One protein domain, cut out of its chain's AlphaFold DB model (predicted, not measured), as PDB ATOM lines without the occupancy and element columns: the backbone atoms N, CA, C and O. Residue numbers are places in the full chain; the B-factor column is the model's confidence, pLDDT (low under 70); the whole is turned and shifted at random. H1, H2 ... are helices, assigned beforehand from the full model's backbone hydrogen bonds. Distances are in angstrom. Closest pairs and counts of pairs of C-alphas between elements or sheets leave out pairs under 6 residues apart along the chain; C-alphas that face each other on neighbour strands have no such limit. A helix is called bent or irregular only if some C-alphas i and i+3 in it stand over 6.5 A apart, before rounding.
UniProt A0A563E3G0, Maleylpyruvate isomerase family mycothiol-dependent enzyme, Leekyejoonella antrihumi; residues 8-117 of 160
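Overview. This is residues 8 to 117 of the 160 residues of the protein "Maleylpyruvate isomerase family mycothiol-dependent enzyme" of Leekyejoonella antrihumi (UniProt A0A563E3G0). H6, one of the two longest helices, runs side by side with H1, the helix at the core, while H4 runs along another side of H1 and H3 crosses it. H7 lies across the first part of H6, at residues 75 to 82, and H2 packs on H3 at the other end of the body, with short H5 joining H2, H1 and H6. The printed part has 110 residues with seven named helices, H1 to H7 in chain order, and no named strand: the class is all helix. It is compact, with a radius of gyration of the C-alphas of 14.0 A, and spans 37 by 33 by 23 A.

Along the chain. Find C-alpha 75 at (-34.795, 11.850, -22.041); from there H6 runs 24.3 A to C-alpha 91. H7, residues 100 to 116, covers 24.7 A and ends at C-alpha 116, at (-34.263, 16.906, -8.362). Go back to C-alpha 8 at (-56.419, 12.278, -12.916), where H1, residues 8 to 18, starts its 15.8 A. After it come H2, residues 22 to 31, H3, residues 36 to 48 and 18.8 A long, H4, residues 52 to 61, and H5, residues 67 to 70. H3 and H7 are only just irregular: C-alphas 43 and 46 are 6.8 A apart, as are C-alphas 108 and 111. H7 has a kink of 43 degrees near residue 110.

Arrangement. Start at H6, which touches H1 at a shallow tilt of 14 degrees, opposite ways; look at their closest C-alphas, Val 10 and His 84, 6.7 A apart. H1 is the hub, touching H3, H4, H5 and H6. H3 is about perpendicular to it at 74 degrees, closest at C-alphas 12 and 47, 5.0 A. H4 runs the same way as H1 at a shallow tilt of 30 degrees, with C-alphas 15 and 59 at 5.7 A. H2 touches H3 at C-alphas 29 and 39, 5.6 A, and H5 at C-alphas 22 and 67, 4.7 A. H5 and H6 touch only at the corner, C-alphas 69 and 77 being 4.8 A apart. With residues 103 to 110 alone, H7 touches H6, about perpendicular at 75 degrees, closest at C-alphas 79 and 106, 4.8 A. H1 and H7 are apart. In H2, H4 and H6 every O i to N i+4 pair is within hydrogen-bond range; in H1 5 of 7 are, in H3 7 of 9 and in H7 8 of 13, while H5 is too short for such a pair.

Size, cuts and confidence. The C-alphas farthest apart, those of Arg 31 and Ala 97, are 37.7 A from each other. The printed part has no cut and no long link. Look for pLDDT under 70 at residues 17 to 21 and 112 to 117; the mean of the printed part is 84.3.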
ATOM      1  N   ARG A   8     -56.159  10.980 -12.309       91.25
ATOM      2  CA  ARG A   8     -56.419  12.278 -12.916       91.25
ATOM      3  C   ARG A   8     -55.327  13.301 -12.595       91.25
ATOM      4  O   ARG A   8     -54.952  14.047 -13.491       91.25
ATOM      5  N   ASP A   9     -54.781  13.303 -11.377       90.31
ATOM      6  CA  ASP A   9     -53.642  14.164 -11.020       90.31
ATOM      7  C   ASP A   9     -52.384  13.787 -11.820       90.31
ATOM      8  O   ASP A   9     -51.680  14.671 -12.295       90.31
ATOM      9  N   VAL A  10     -52.129  12.489 -12.041       90.75
ATOM     10  CA  VAL A  10     -51.004  12.031 -12.882       90.75
ATOM     11  C   VAL A  10     -51.179  12.478 -14.333       90.75
ATOM     12  O   VAL A  10     -50.244  12.990 -14.942       90.75
ATOM     13  N   VAL A  11     -52.382  12.318 -14.889       89.94
ATOM     14  CA  VAL A  11     -52.713  12.804 -16.238       89.94
ATOM     15  C   VAL A  11     -52.529  14.321 -16.330       89.94
ATOM     16  O   VAL A  11     -51.964  14.818 -17.302       89.94
ATOM     17  N   GLY A  12     -52.980  15.045 -15.307       89.06
ATOM     18  CA  GLY A  12     -52.815  16.486 -15.184       89.06
ATOM     19  C   GLY A  12     -51.356  16.926 -15.145       89.06
ATOM     20  O   GLY A  12     -50.994  17.884 -15.821       89.06
ATOM     21  N   HIS A  13     -50.517  16.195 -14.411       87.75
ATOM     22  CA  HIS A  13     -49.072  16.424 -14.339       87.75
ATOM     23  C   HIS A  13     -48.417  16.268 -15.706       87.75
ATOM     24  O   HIS A  13     -47.781  17.215 -16.158       87.75
ATOM     25  N   ILE A  14     -48.644  15.141 -16.392       86.75
ATOM     26  CA  ILE A  14     -48.093  14.910 -17.739       86.75
ATOM     27  C   ILE A  14     -48.516  16.055 -18.669       86.75
ATOM     28  O   ILE A  14     -47.679  16.700 -19.296       86.75
ATOM     29  N   ALA A  15     -49.813  16.382 -18.684       81.69
ATOM     30  CA  ALA A  15     -50.334  17.451 -19.525       81.69
ATOM     31  C   ALA A  15     -49.771  18.836 -19.160       81.69
ATOM     32  O   ALA A  15     -49.749  19.703 -20.024       81.69
ATOM     33  N   SER A  16     -49.340  19.071 -17.914       74.56
ATOM     34  CA  SER A  16     -48.892  20.389 -17.442       74.56
ATOM     35  C   SER A  16     -47.551  20.825 -18.035       74.56
ATOM     36  O   SER A  16     -47.390  22.004 -18.342       74.56
ATOM     37  N   TYR A  17     -46.620  19.896 -18.264       66.19
ATOM     38  CA  TYR A  17     -45.305  20.213 -18.833       66.19
ATOM     39  C   TYR A  17     -45.355  20.459 -20.331       66.19
ATOM     40  O   TYR A  17     -44.600  21.278 -20.850       66.19
ATOM     41  N   ASP A  18     -46.273  19.784 -21.007       61.12
ATOM     42  CA  ASP A  18     -46.364  19.812 -22.456       61.12
ATOM     43  C   ASP A  18     -46.953  21.120 -23.008       61.12
ATOM     44  O   ASP A  18     -46.657  21.498 -24.143       61.12
ATOM     45  N   VAL A  19     -47.741  21.848 -22.203       58.62
ATOM     46  CA  VAL A  19     -48.265  23.181 -22.570       58.62
ATOM     47  C   VAL A  19     -47.274  24.305 -22.259       58.62
ATOM     48  O   VAL A  19     -47.458  25.440 -22.702       58.62
ATOM     49  N   LEU A  20     -46.240  24.026 -21.462       61.41
ATOM     50  CA  LEU A  20     -45.301  25.043 -21.015       61.41
ATOM     51  C   LEU A  20     -44.172  25.187 -22.034       61.41
ATOM     52  O   LEU A  20     -43.311  24.322 -22.200       61.41
ATOM     53  N   SER A  21     -44.134  26.351 -22.681       66.94
ATOM     54  CA  SER A  21     -42.918  26.816 -23.344       66.94
ATOM     55  C   SER A  21     -41.754  26.857 -22.346       66.94
ATOM     56  O   SER A  21     -41.953  26.969 -21.134       66.94
ATOM     57  N   TRP A  22     -40.519  26.798 -22.847       71.38
ATOM     58  CA  TRP A  22     -39.319  26.829 -22.003       71.38
ATOM     59  C   TRP A  22     -39.317  28.007 -20.998       71.38
ATOM     60  O   TRP A  22     -39.128  27.762 -19.803       71.38
ATOM     61  N   PRO A  23     -39.645  29.257 -21.403       75.88
ATOM     62  CA  PRO A  23     -39.740  30.384 -20.470       75.88
ATOM     63  C   PRO A  23     -40.847  30.217 -19.423       75.88
ATOM     64  O   PRO A  23     -40.650  30.545 -18.253       75.88
ATOM     65  N   ALA A  24     -42.003  29.674 -19.816       79.81
ATOM     66  CA  ALA A  24     -43.115  29.447 -18.899       79.81
ATOM     67  C   ALA A  24     -42.783  28.365 -17.856       79.81
ATOM     68  O   ALA A  24     -43.145  28.510 -16.687       79.81
ATOM     69  N   GLY A  25     -42.041  27.325 -18.250       79.06
ATOM     70  CA  GLY A  25     -41.533  26.298 -17.340       79.06
ATOM     71  C   GLY A  25     -40.559  26.865 -16.303       79.06
ATOM     72  O   GLY A  25     -40.711  26.605 -15.108       79.06
ATOM     73  N   VAL A  26     -39.611  27.706 -16.731       79.94
ATOM     74  CA  VAL A  26     -38.673  28.389 -15.820       79.94
ATOM     75  C   VAL A  26     -39.415  29.321 -14.861       79.94
ATOM     76  O   VAL A  26     -39.170  29.285 -13.655       79.94
ATOM     77  N   ALA A  27     -40.367  30.111 -15.364       84.81
ATOM     78  CA  ALA A  27     -41.181  30.996 -14.534       84.81
ATOM     79  C   ALA A  27     -42.008  30.214 -13.501       84.81
ATOM     80  O   ALA A  27     -42.080  30.612 -12.337       84.81
ATOM     81  N   LEU A  28     -42.602  29.082 -13.889       83.81
ATOM     82  CA  LEU A  28     -43.328  28.208 -12.970       83.81
ATOM     83  C   LEU A  28     -42.404  27.640 -11.886       83.81
ATOM     84  O   LEU A  28     -42.765  27.649 -10.705       83.81
ATOM     85  N   PHE A  29     -41.203  27.198 -12.260       84.50
ATOM     86  CA  PHE A  29     -40.224  26.670 -11.315       84.50
ATOM     87  C   PHE A  29     -39.749  27.740 -10.318       84.50
ATOM     88  O   PHE A  29     -39.736  27.497  -9.108       84.50
ATOM     89  N   ALA A  30     -39.473  28.955 -10.801       86.25
ATOM     90  CA  ALA A  30     -39.114  30.100  -9.965       86.25
ATOM     91  C   ALA A  30     -40.253  30.489  -9.003       86.25
ATOM     92  O   ALA A  30     -40.038  30.588  -7.795       86.25
ATOM     93  N   ARG A  31     -41.497  30.609  -9.495       86.81
ATOM     94  CA  ARG A  31     -42.695  30.876  -8.665       86.81
ATOM     95  C   ARG A  31     -42.946  29.792  -7.617       86.81
ATOM     96  O   ARG A  31     -43.540  30.051  -6.567       86.81
ATOM     97  N   SER A  32     -42.473  28.583  -7.890       86.25
ATOM     98  CA  SER A  32     -42.547  27.439  -6.986       86.25
ATOM     99  C   SER A  32     -41.416  27.411  -5.955       86.25
ATOM    100  O   SER A  32     -41.346  26.472  -5.167       86.25
ATOM    101  N   GLY A  33     -40.573  28.447  -5.901       85.81
ATOM    102  CA  GLY A  33     -39.452  28.535  -4.966       85.81
ATOM    103  C   GLY A  33     -38.384  27.484  -5.245       85.81
ATOM    104  O   GLY A  33     -37.817  26.941  -4.303       85.81
ATOM    105  N   PHE A  34     -38.179  27.133  -6.521       84.88
ATOM    106  CA  PHE A  34     -37.224  26.110  -6.965       84.88
ATOM    107  C   PHE A  34     -37.458  24.723  -6.340       84.88
ATOM    108  O   PHE A  34     -36.562  23.882  -6.307       84.88
ATOM    109  N   SER A  35     -38.676  24.466  -5.852       85.88
ATOM    110  CA  SER A  35     -39.092  23.172  -5.322       85.88
ATOM    111  C   SER A  35     -39.829  22.379  -6.403       85.88
ATOM    112  O   SER A  35     -40.920  22.794  -6.806       85.88
ATOM    113  N   PRO A  36     -39.291  21.228  -6.851       79.81
ATOM    114  CA  PRO A  36     -39.971  20.358  -7.807       79.81
ATOM    115  C   PRO A  36     -41.343  19.902  -7.304       79.81
ATOM    116  O   PRO A  36     -42.318  19.967  -8.037       79.81
ATOM    117  N   ASP A  37     -41.464  19.551  -6.020       82.88
ATOM    118  CA  ASP A  37     -42.751  19.157  -5.430       82.88
ATOM    119  C   ASP A  37     -43.801  20.275  -5.527       82.88
ATOM    120  O   ASP A  37     -44.947  20.044  -5.922       82.88
ATOM    121  N   ARG A  38     -43.410  21.511  -5.190       83.62
ATOM    122  CA  ARG A  38     -44.316  22.660  -5.272       83.62
ATOM    123  C   ARG A  38     -44.653  22.991  -6.723       83.62
ATOM    124  O   ARG A  38     -45.807  23.300  -6.998       83.62
ATOM    125  N   CYS A  39     -43.683  22.861  -7.627       85.31
ATOM    126  CA  CYS A  39     -43.870  23.030  -9.065       85.31
ATOM    127  C   CYS A  39     -44.930  22.067  -9.597       85.31
ATOM    128  O   CYS A  39     -45.909  22.512 -10.190       85.31
ATOM    129  N   ASN A  40     -44.810  20.778  -9.272       84.62
ATOM    130  CA  ASN A  40     -45.770  19.760  -9.689       84.62
ATOM    131  C   ASN A  40     -47.166  20.049  -9.116       84.62
ATOM    132  O   ASN A  40     -48.156  19.997  -9.840       84.62
ATOM    133  N   ARG A  41     -47.268  20.411  -7.828       85.75
ATOM    134  CA  ARG A  41     -48.562  20.756  -7.210       85.75
ATOM    135  C   ARG A  41     -49.230  21.956  -7.879       85.75
ATOM    136  O   ARG A  41     -50.422  21.898  -8.160       85.75
ATOM    137  N   VAL A  42     -48.474  23.023  -8.140       86.75
ATOM    138  CA  VAL A  42     -48.993  24.224  -8.814       86.75
ATOM    139  C   VAL A  42     -49.360  23.918 -10.269       86.75
ATOM    140  O   VAL A  42     -50.390  24.388 -10.739       86.75
ATOM    141  N   GLY A  43     -48.558  23.110 -10.969       85.31
ATOM    142  CA  GLY A  43     -48.797  22.719 -12.359       85.31
ATOM    143  C   GLY A  43     -50.025  21.825 -12.551       85.31
ATOM    144  O   GLY A  43     -50.717  21.945 -13.561       85.31
ATOM    145  N   VAL A  44     -50.344  20.974 -11.570       88.94
ATOM    146  CA  VAL A  44     -51.524  20.094 -11.609       88.94
ATOM    147  C   VAL A  44     -52.824  20.855 -11.346       88.94
ATOM    148  O   VAL A  44     -53.863  20.473 -11.882       88.94
ATOM    149  N   GLU A  45     -52.814  21.934 -10.565       88.25
ATOM    150  CA  GLU A  45     -54.053  22.587 -10.118       88.25
ATOM    151  C   GLU A  45     -54.985  23.041 -11.269       88.25
ATOM    152  O   GLU A  45     -56.169  22.698 -11.232       88.25
ATOM    153  N   PRO A  46     -54.500  23.671 -12.362       86.31
ATOM    154  CA  PRO A  46     -55.348  24.008 -13.511       86.31
ATOM    155  C   PRO A  46     -56.016  22.793 -14.170       86.31
ATOM    156  O   PRO A  46     -57.111  22.896 -14.716       86.31
ATOM    157  N   SER A  47     -55.375  21.622 -14.124       85.62
ATOM    158  CA  SER A  47     -55.892  20.392 -14.735       85.62
ATOM    159  C   SER A  47     -57.095  19.807 -13.975       85.62
ATOM    160  O   SER A  47     -57.928  19.094 -14.547       85.62
ATOM    161  N   ARG A  48     -57.227  20.140 -12.684       88.50
ATOM    162  CA  ARG A  48     -58.322  19.664 -11.830       88.50
ATOM    163  C   ARG A  48     -59.665  20.264 -12.213       88.50
ATOM    164  O   ARG A  48     -60.680  19.611 -12.009       88.50
ATOM    165  N   GLN A  49     -59.654  21.448 -12.821       89.88
ATOM    166  CA  GLN A  49     -60.853  22.154 -13.277       89.88
ATOM    167  C   GLN A  49     -61.348  21.694 -14.658       89.88
ATOM    168  O   GLN A  49     -62.447  22.054 -15.064       89.88
ATOM    169  N   LEU A  50     -60.550  20.912 -15.390       89.19
ATOM    170  CA  LEU A  50     -60.908  20.452 -16.733       89.19
ATOM    171  C   LEU A  50     -61.890  19.283 -16.686       89.19
ATOM    172  O   LEU A  50     -62.043  18.609 -15.672       89.19
ATOM    173  N   ARG A  51     -62.492  18.938 -17.813       92.19
ATOM    174  CA  ARG A  51     -63.158  17.640 -17.982       92.19
ATOM    175  C   ARG A  51     -62.147  16.562 -18.369       92.19
ATOM    176  O   ARG A  51     -61.020  16.853 -18.766       92.19
ATOM    177  N   THR A  52     -62.500  15.292 -18.190       90.81
ATOM    178  CA  THR A  52     -61.599  14.175 -18.541       90.81
ATOM    179  C   THR A  52     -61.281  14.177 -20.035       90.81
ATOM    180  O   THR A  52     -60.138  13.961 -20.426       90.81
ATOM    181  N   GLU A  53     -62.262  14.505 -20.865       92.50
ATOM    182  CA  GLU A  53     -62.145  14.581 -22.319       92.50
ATOM    183  C   GLU A  53     -61.158  15.677 -22.731       92.50
ATOM    184  O   GLU A  53     -60.351  15.479 -23.634       92.50
ATOM    185  N   GLU A  54     -61.158  16.806 -22.020       91.25
ATOM    186  CA  GLU A  54     -60.226  17.914 -22.242       91.25
ATOM    187  C   GLU A  54     -58.796  17.532 -21.854       91.25
ATOM    188  O   GLU A  54     -57.857  17.858 -22.580       91.25
ATOM    189  N   LEU A  55     -58.615  16.792 -20.756       89.50
ATOM    190  CA  LEU A  55     -57.307  16.242 -20.392       89.50
ATOM    191  C   LEU A  55     -56.787  15.268 -21.451       89.50
ATOM    192  O   LEU A  55     -55.633  15.359 -21.867       89.50
ATOM    193  N   VAL A  56     -57.643  14.358 -21.922       90.31
ATOM    194  CA  VAL A  56     -57.286  13.396 -22.970       90.31
ATOM    195  C   VAL A  56     -56.958  14.113 -24.279       90.31
ATOM    196  O   VAL A  56     -55.966  13.775 -24.926       90.31
ATOM    197  N   ALA A  57     -57.744  15.120 -24.664       90.31
ATOM    198  CA  ALA A  57     -57.487  15.927 -25.852       90.31
ATOM    199  C   ALA A  57     -56.137  16.652 -25.758       90.31
ATOM    200  O   ALA A  57     -55.363  16.632 -26.716       90.31
ATOM    201  N   ARG A  58     -55.810  17.218 -24.589       87.38
ATOM    202  CA  ARG A  58     -54.507  17.852 -24.343       87.38
ATOM    203  C   ARG A  58     -53.354  16.868 -24.485       87.38
ATOM    204  O   ARG A  58     -52.414  17.181 -25.207       87.38
ATOM    205  N   LEU A  59     -53.446  15.680 -23.882       86.19
ATOM    206  CA  LEU A  59     -52.418  14.644 -24.038       86.19
ATOM    207  C   LEU A  59     -52.216  14.255 -25.509       86.19
ATOM    208  O   LEU A  59     -51.086  14.129 -25.966       86.19
ATOM    209  N   ARG A  60     -53.303  14.104 -26.278       88.56
ATOM    210  CA  ARG A  60     -53.212  13.777 -27.712       88.56
ATOM    211  C   ARG A  60     -52.536  14.884 -28.518       88.56
ATOM    212  O   ARG A  60     -51.682  14.590 -29.349       88.56
ATOM    213  N   ALA A  61     -52.878  16.145 -28.255       86.06
ATOM    214  CA  ALA A  61     -52.287  17.300 -28.936       86.06
ATOM    215  C   ALA A  61     -50.777  17.473 -28.654       86.06
ATOM    216  O   ALA A  61     -50.059  18.130 -29.418       86.06
ATOM    217  N   HIS A  62     -50.284  16.859 -27.576       82.19
ATOM    218  CA  HIS A  62     -48.892  16.942 -27.146       82.19
ATOM    219  C   HIS A  62     -48.202  15.577 -27.056       82.19
ATOM    220  O   HIS A  62     -47.243  15.403 -26.319       82.19
ATOM    221  N   ALA A  63     -48.628  14.613 -27.877       83.69
ATOM    222  CA  ALA A  63     -47.960  13.313 -27.966       83.69
ATOM    223  C   ALA A  63     -46.484  13.409 -28.413       83.69
ATOM    224  O   ALA A  63     -45.704  12.487 -28.179       83.69
ATOM    225  N   VAL A  64     -46.110  14.516 -29.065       85.25
ATOM    226  CA  VAL A  64     -44.725  14.854 -29.407       85.25
ATOM    227  C   VAL A  64     -44.193  15.847 -28.365       85.25
ATOM    228  O   VAL A  64     -44.795  16.918 -28.232       85.25
ATOM    229  N   PRO A  65     -43.081  15.536 -27.667       81.44
ATOM    230  CA  PRO A  65     -42.507  16.400 -26.636       81.44
ATOM    231  C   PRO A  65     -42.155  17.798 -27.148       81.44
ATOM    232  O   PRO A  65     -41.698  17.956 -28.284       81.44
ATOM    233  N   ARG A  66     -42.326  18.818 -26.300       80.94
ATOM    234  CA  ARG A  66     -41.997  20.224 -26.595       80.94
ATOM    235  C   ARG A  66     -41.438  20.925 -25.355       80.94
ATOM    236  O   ARG A  66     -41.662  20.506 -24.225       80.94
ATOM    237  N   GLY A  67     -40.719  22.029 -25.557       80.06
ATOM    238  CA  GLY A  67     -40.270  22.880 -24.453       80.06
ATOM    239  C   GLY A  67     -39.312  22.165 -23.499       80.06
ATOM    240  O   GLY A  67     -38.290  21.630 -23.912       80.06
ATOM    241  N   VAL A  68     -39.607  22.190 -22.199       77.31
ATOM    242  CA  VAL A  68     -38.718  21.615 -21.174       77.31
ATOM    243  C   VAL A  68     -38.560  20.095 -21.323       77.31
ATOM    244  O   VAL A  68     -37.509  19.546 -20.994       77.31
ATOM    245  N   THR A  69     -39.558  19.401 -21.880       80.88
ATOM    246  CA  THR A  69     -39.536  17.937 -22.005       80.88
ATOM    247  C   THR A  69     -38.618  17.446 -23.132       80.88
ATOM    248  O   THR A  69     -38.219  16.280 -23.115       80.88
ATOM    249  N   THR A  70     -38.184  18.326 -24.050       86.31
ATOM    250  CA  THR A  70     -37.208  17.996 -25.111       86.31
ATOM    251  C   THR A  70     -35.749  18.086 -24.658       86.31
ATOM    252  O   THR A  70     -34.851  17.709 -25.413       86.31
ATOM    253  N   MET A  71     -35.473  18.571 -23.442       82.19
ATOM    254  CA  MET A  71     -34.100  18.641 -22.928       82.19
ATOM    255  C   MET A  71     -33.468  17.248 -22.814       82.19
ATOM    256  O   MET A  71     -34.159  16.242 -22.638       82.19
ATOM    257  N   PHE A  72     -32.134  17.206 -22.898       87.56
ATOM    258  CA  PHE A  72     -31.347  15.966 -22.882       87.56
ATOM    259  C   PHE A  72     -31.782  14.974 -23.976       87.56
ATOM    260  O   PHE A  72     -31.902  13.780 -23.719       87.56
ATOM    261  N   GLY A  73     -32.081  15.474 -25.180       87.31
ATOM    262  CA  GLY A  73     -32.536  14.636 -26.292       87.31
ATOM    263  C   GLY A  73     -33.863  13.927 -26.004       87.31
ATOM    264  O   GLY A  73     -34.011  12.753 -26.320       87.31
ATOM    265  N   CYS A  74     -34.810  14.619 -25.360       88.81
ATOM    266  CA  CYS A  74     -36.105  14.082 -24.919       88.81
ATOM    267  C   CYS A  74     -36.045  13.006 -23.814       88.81
ATOM    268  O   CYS A  74     -37.065  12.373 -23.528       88.81
ATOM    269  N   ALA A  75     -34.903  12.814 -23.141       88.75
ATOM    270  CA  ALA A  75     -34.795  11.850 -22.041       88.75
ATOM    271  C   ALA A  75     -35.746  12.166 -20.871       88.75
ATOM    272  O   ALA A  75     -36.238  11.243 -20.219       88.75
ATOM    273  N   ILE A  76     -36.062  13.450 -20.644       86.00
ATOM    274  CA  ILE A  76     -37.085  13.871 -19.672       86.00
ATOM    275  C   ILE A  76     -38.454  13.319 -20.072       86.00
ATOM    276  O   ILE A  76     -39.053  12.586 -19.289       86.00
ATOM    277  N   ALA A  77     -38.916  13.617 -21.292       87.38
ATOM    278  CA  ALA A  77     -40.213  13.155 -21.787       87.38
ATOM    279  C   ALA A  77     -40.334  11.626 -21.772       87.38
ATOM    280  O   ALA A  77     -41.353  11.081 -21.353       87.38
ATOM    281  N   LEU A  78     -39.278  10.928 -22.209       90.06
ATOM    282  CA  LEU A  78     -39.246   9.468 -22.218       90.06
ATOM    283  C   LEU A  78     -39.382   8.903 -20.801       90.06
ATOM    284  O   LEU A  78     -40.184   7.998 -20.578       90.06
ATOM    285  N   THR A  79     -38.605   9.428 -19.853       90.88
ATOM    286  CA  THR A  79     -38.565   8.920 -18.477       90.88
ATOM    287  C   THR A  79     -39.875   9.200 -17.742       90.88
ATOM    288  O   THR A  79     -40.467   8.277 -17.181       90.88
ATOM    289  N   ASP A  80     -40.352  10.447 -17.784       88.19
ATOM    290  CA  ASP A  80     -41.609  10.882 -17.160       88.19
ATOM    291  C   ASP A  80     -42.808  10.126 -17.756       88.19
ATOM    292  O   ASP A  80     -43.561   9.465 -17.035       88.19
ATOM    293  N   GLY A  81     -42.899  10.088 -19.091       89.75
ATOM    294  CA  GLY A  81     -43.952   9.380 -19.810       89.75
ATOM    295  C   GLY A  81     -43.964   7.878 -19.525       89.75
ATOM    296  O   GLY A  81     -45.031   7.303 -19.308       89.75
ATOM    297  N   LEU A  82     -42.800   7.220 -19.469       92.38
ATOM    298  CA  LEU A  82     -42.709   5.788 -19.168       92.38
ATOM    299  C   LEU A  82     -43.174   5.486 -17.739       92.38
ATOM    300  O   LEU A  82     -43.981   4.571 -17.546       92.38
ATOM    301  N   ILE A  83     -42.698   6.248 -16.752       91.19
ATOM    302  CA  ILE A  83     -43.043   6.053 -15.338       91.19
ATOM    303  C   ILE A  83     -44.536   6.307 -15.115       91.19
ATOM    304  O   ILE A  83     -45.239   5.444 -14.579       91.19
ATOM    305  N   HIS A  84     -45.048   7.448 -15.570       91.25
ATOM    306  CA  HIS A  84     -46.422   7.849 -15.283       91.25
ATOM    307  C   HIS A  84     -47.461   7.077 -16.094       91.25
ATOM    308  O   HIS A  84     -48.547   6.787 -15.589       91.25
ATOM    309  N   HIS A  85     -47.108   6.605 -17.292       91.88
ATOM    310  CA  HIS A  85     -47.926   5.628 -18.002       91.88
ATOM    311  C   HIS A  85     -48.098   4.334 -17.187       91.88
ATOM    312  O   HIS A  85     -49.190   3.766 -17.150       91.88
ATOM    313  N   GLN A  86     -47.045   3.862 -16.511       93.19
ATOM    314  CA  GLN A  86     -47.132   2.683 -15.643       93.19
ATOM    315  C   GLN A  86     -47.926   2.955 -14.360       93.19
ATOM    316  O   GLN A  86     -48.690   2.086 -13.940       93.19
ATOM    317  N   ASP A  87     -47.796   4.141 -13.757       91.81
ATOM    318  CA  ASP A  87     -48.611   4.543 -12.602       91.81
ATOM    319  C   ASP A  87     -50.111   4.497 -12.927       91.81
ATOM    320  O   ASP A  87     -50.873   3.857 -12.202       91.81
ATOM    321  N   ILE A  88     -50.518   5.102 -14.049       92.12
ATOM    322  CA  ILE A  88     -51.915   5.111 -14.512       92.12
ATOM    323  C   ILE A  88     -52.408   3.683 -14.746       92.12
ATOM    324  O   ILE A  88     -53.453   3.274 -14.244       92.12
ATOM    325  N   ARG A  89     -51.641   2.894 -15.498       94.44
ATOM    326  CA  ARG A  89     -52.046   1.545 -15.894       94.44
ATOM    327  C   ARG A  89     -52.191   0.588 -14.727       94.44
ATOM    328  O   ARG A  89     -53.161  -0.163 -14.683       94.44
ATOM    329  N   ARG A  90     -51.265   0.630 -13.770       93.81
ATOM    330  CA  ARG A  90     -51.347  -0.190 -12.554       93.81
ATOM    331  C   ARG A  90     -52.551   0.201 -11.704       93.81
ATOM    332  O   ARG A  90     -53.250  -0.686 -11.229       93.81
ATOM    333  N   ALA A  91     -52.828   1.498 -11.565       91.31
ATOM    334  CA  ALA A  91     -53.990   1.981 -10.821       91.31
ATOM    335  C   ALA A  91     -55.327   1.567 -11.453       91.31
ATOM    336  O   ALA A  91     -56.291   1.321 -10.739       91.31
ATOM    337  N   LEU A  92     -55.371   1.450 -12.783       93.44
ATOM    338  CA  LEU A  92     -56.543   0.992 -13.533       93.44
ATOM    339  C   LEU A  92     -56.619  -0.539 -13.692       93.44
ATOM    340  O   LEU A  92     -57.469  -1.027 -14.431       93.44
ATOM    341  N   GLY A  93     -55.724  -1.306 -13.060       95.06
ATOM    342  CA  GLY A  93     -55.710  -2.769 -13.175       95.06
ATOM    343  C   GLY A  93     -55.315  -3.293 -14.562       95.06
ATOM    344  O   GLY A  93     -55.630  -4.427 -14.902       95.06
ATOM    345  N   ASN A  94     -54.621  -2.489 -15.371       95.94
ATOM    346  CA  ASN A  94     -54.247  -2.822 -16.744       95.94
ATOM    347  C   ASN A  94     -52.717  -2.842 -16.925       95.94
ATOM    348  O   ASN A  94     -52.165  -1.937 -17.559       95.94
ATOM    349  N   PRO A  95     -51.992  -3.824 -16.363       92.56
ATOM    350  CA  PRO A  95     -50.532  -3.850 -16.413       92.56
ATOM    351  C   PRO A  95     -49.994  -3.892 -17.853       92.56
ATOM    352  O   PRO A  95     -50.668  -4.309 -18.792       92.56
ATOM    353  N   ARG A  96     -48.752  -3.435 -18.039       93.25
ATOM    354  CA  ARG A  96     -48.049  -3.485 -19.329       93.25
ATOM    355  C   ARG A  96     -46.579  -3.817 -19.120       93.25
ATOM    356  O   ARG A  96     -45.895  -3.095 -18.399       93.25
ATOM    357  N   ALA A  97     -46.083  -4.809 -19.857       94.88
ATOM    358  CA  ALA A  97     -44.651  -5.025 -20.023       94.88
ATOM    359  C   ALA A  97     -44.028  -3.881 -20.846       94.88
ATOM    360  O   ALA A  97     -44.515  -3.519 -21.922       94.88
ATOM    361  N   VAL A  98     -42.971  -3.274 -20.308       93.56
ATOM    362  CA  VAL A  98     -42.194  -2.239 -20.999       93.56
ATOM    363  C   VAL A  98     -41.040  -2.927 -21.731       93.56
ATOM    364  O   VAL A  98     -40.328  -3.687 -21.077       93.56
ATOM    365  N   PRO A  99     -40.835  -2.675 -23.040       94.56
ATOM    366  CA  PRO A  99     -39.655  -3.167 -23.751       94.56
ATOM    367  C   PRO A  99     -38.363  -2.772 -23.031       94.56
ATOM    368  O   PRO A  99     -38.242  -1.629 -22.572       94.56
ATOM    369  N   GLN A 100     -37.422  -3.710 -22.919       95.56
ATOM    370  CA  GLN A 100     -36.213  -3.555 -22.111       95.56
ATOM    371  C   GLN A 100     -35.399  -2.329 -22.531       95.56
ATOM    372  O   GLN A 100     -34.930  -1.582 -21.680       95.56
ATOM    373  N   GLU A 101     -35.309  -2.062 -23.828       94.31
ATOM    374  CA  GLU A 101     -34.514  -0.974 -24.403       94.31
ATOM    375  C   GLU A 101     -35.012   0.391 -23.908       94.31
ATOM    376  O   GLU A 101     -34.229   1.276 -23.569       94.31
ATOM    377  N   ARG A 102     -36.338   0.547 -23.786       92.06
ATOM    378  CA  ARG A 102     -36.957   1.780 -23.270       92.06
ATOM    379  C   ARG A 102     -36.725   1.939 -21.773       92.06
ATOM    380  O   ARG A 102     -36.575   3.058 -21.291       92.06
ATOM    381  N   LEU A 103     -36.723   0.823 -21.042       92.81
ATOM    382  CA  LEU A 103     -36.457   0.823 -19.610       92.81
ATOM    383  C   LEU A 103     -34.996   1.186 -19.326       92.81
ATOM    384  O   LEU A 103     -34.756   2.026 -18.467       92.81
ATOM    385  N   VAL A 104     -34.045   0.610 -20.067       93.94
ATOM    386  CA  VAL A 104     -32.615   0.934 -19.944       93.94
ATOM    387  C   VAL A 104     -32.380   2.416 -20.230       93.94
ATOM    388  O   VAL A 104     -31.841   3.108 -19.370       93.94
ATOM    389  N   ALA A 105     -32.892   2.935 -21.352       91.56
ATOM    390  CA  ALA A 105     -32.743   4.347 -21.710       91.56
ATOM    391  C   ALA A 105     -33.281   5.305 -20.626       91.56
ATOM    392  O   ALA A 105     -32.656   6.316 -20.310       91.56
ATOM    393  N   ALA A 106     -34.425   4.980 -20.008       90.69
ATOM    394  CA  ALA A 106     -34.956   5.770 -18.898       90.69
ATOM    395  C   ALA A 106     -34.082   5.655 -17.635       90.69
ATOM    396  O   ALA A 106     -33.801   6.656 -16.976       90.69
ATOM    397  N   LEU A 107     -33.623   4.448 -17.289       90.12
ATOM    398  CA  LEU A 107     -32.813   4.201 -16.091       90.12
ATOM    399  C   LEU A 107     -31.429   4.853 -16.157       90.12
ATOM    400  O   LEU A 107     -30.950   5.330 -15.131       90.12
ATOM    401  N   GLU A 108     -30.816   4.950 -17.335       90.81
ATOM    402  CA  GLU A 108     -29.554   5.677 -17.540       90.81
ATOM    403  C   GLU A 108     -29.689   7.186 -17.274       90.81
ATOM    404  O   GLU A 108     -28.723   7.860 -16.899       90.81
ATOM    405  N   PHE A 109     -30.899   7.730 -17.420       86.69
ATOM    406  CA  PHE A 109     -31.190   9.127 -17.119       86.69
ATOM    407  C   PHE A 109     -31.499   9.375 -15.632       86.69
ATOM    408  O   PHE A 109     -31.176  10.444 -15.107       86.69
ATOM    409  N   VAL A 110     -32.057   8.396 -14.908       78.56
ATOM    410  CA  VAL A 110     -32.484   8.546 -13.499       78.56
ATOM    411  C   VAL A 110     -31.403   9.114 -12.562       78.56
ATOM    412  O   VAL A 110     -31.744   9.982 -11.755       78.56
ATOM    413  N   PRO A 111     -30.115   8.716 -12.620       73.00
ATOM    414  CA  PRO A 111     -29.074   9.309 -11.777       73.00
ATOM    415  C   PRO A 111     -28.932  10.826 -11.958       73.00
ATOM    416  O   PRO A 111     -28.678  11.532 -10.985       73.00
ATOM    417  N   ARG A 112     -29.173  11.336 -13.171       62.88
ATOM    418  CA  ARG A 112     -29.176  12.776 -13.472       62.88
ATOM    419  C   ARG A 112     -30.450  13.470 -12.993       62.88
ATOM    420  O   ARG A 112     -30.411  14.650 -12.679       62.88
ATOM    421  N   ALA A 113     -31.556  12.735 -12.885       55.66
ATOM    422  CA  ALA A 113     -32.821  13.229 -12.340       55.66
ATOM    423  C   ALA A 113     -32.881  13.190 -10.797       55.66
ATOM    424  O   ALA A 113     -33.680  13.898 -10.184       55.66
ATOM    425  N   ARG A 114     -32.040  12.380 -10.134       49.81
ATOM    426  CA  ARG A 114     -32.019  12.220  -8.666       49.81
ATOM    427  C   ARG A 114     -31.601  13.478  -7.902       49.81
ATOM    428  O   ARG A 114     -32.004  13.627  -6.750       49.81
ATOM    429  N   THR A 115     -30.886  14.400  -8.537       42.69
ATOM    430  CA  THR A 115     -30.591  15.737  -7.989       42.69
ATOM    431  C   THR A 115     -31.839  16.624  -7.870       42.69
ATOM    432  O   THR A 115     -31.794  17.632  -7.174       42.69
ATOM    433  N   ALA A 116     -32.972  16.224  -8.462       45.06
ATOM    434  CA  ALA A 116     -34.263  16.906  -8.362       45.06
ATOM    435  C   ALA A 116     -35.252  16.236  -7.378       45.06
ATOM    436  O   ALA A 116     -36.422  16.621  -7.321       45.06
ATOM    437  N   ARG A 117     -34.837  15.227  -6.591       35.75
ATOM    438  CA  ARG A 117     -35.743  14.580  -5.624       35.75
ATOM    439  C   ARG A 117     -35.988  15.484  -4.412       35.75
ATOM    440  O   ARG A 117     -35.077  15.795  -3.650       35.75
TER     441      ARG A 117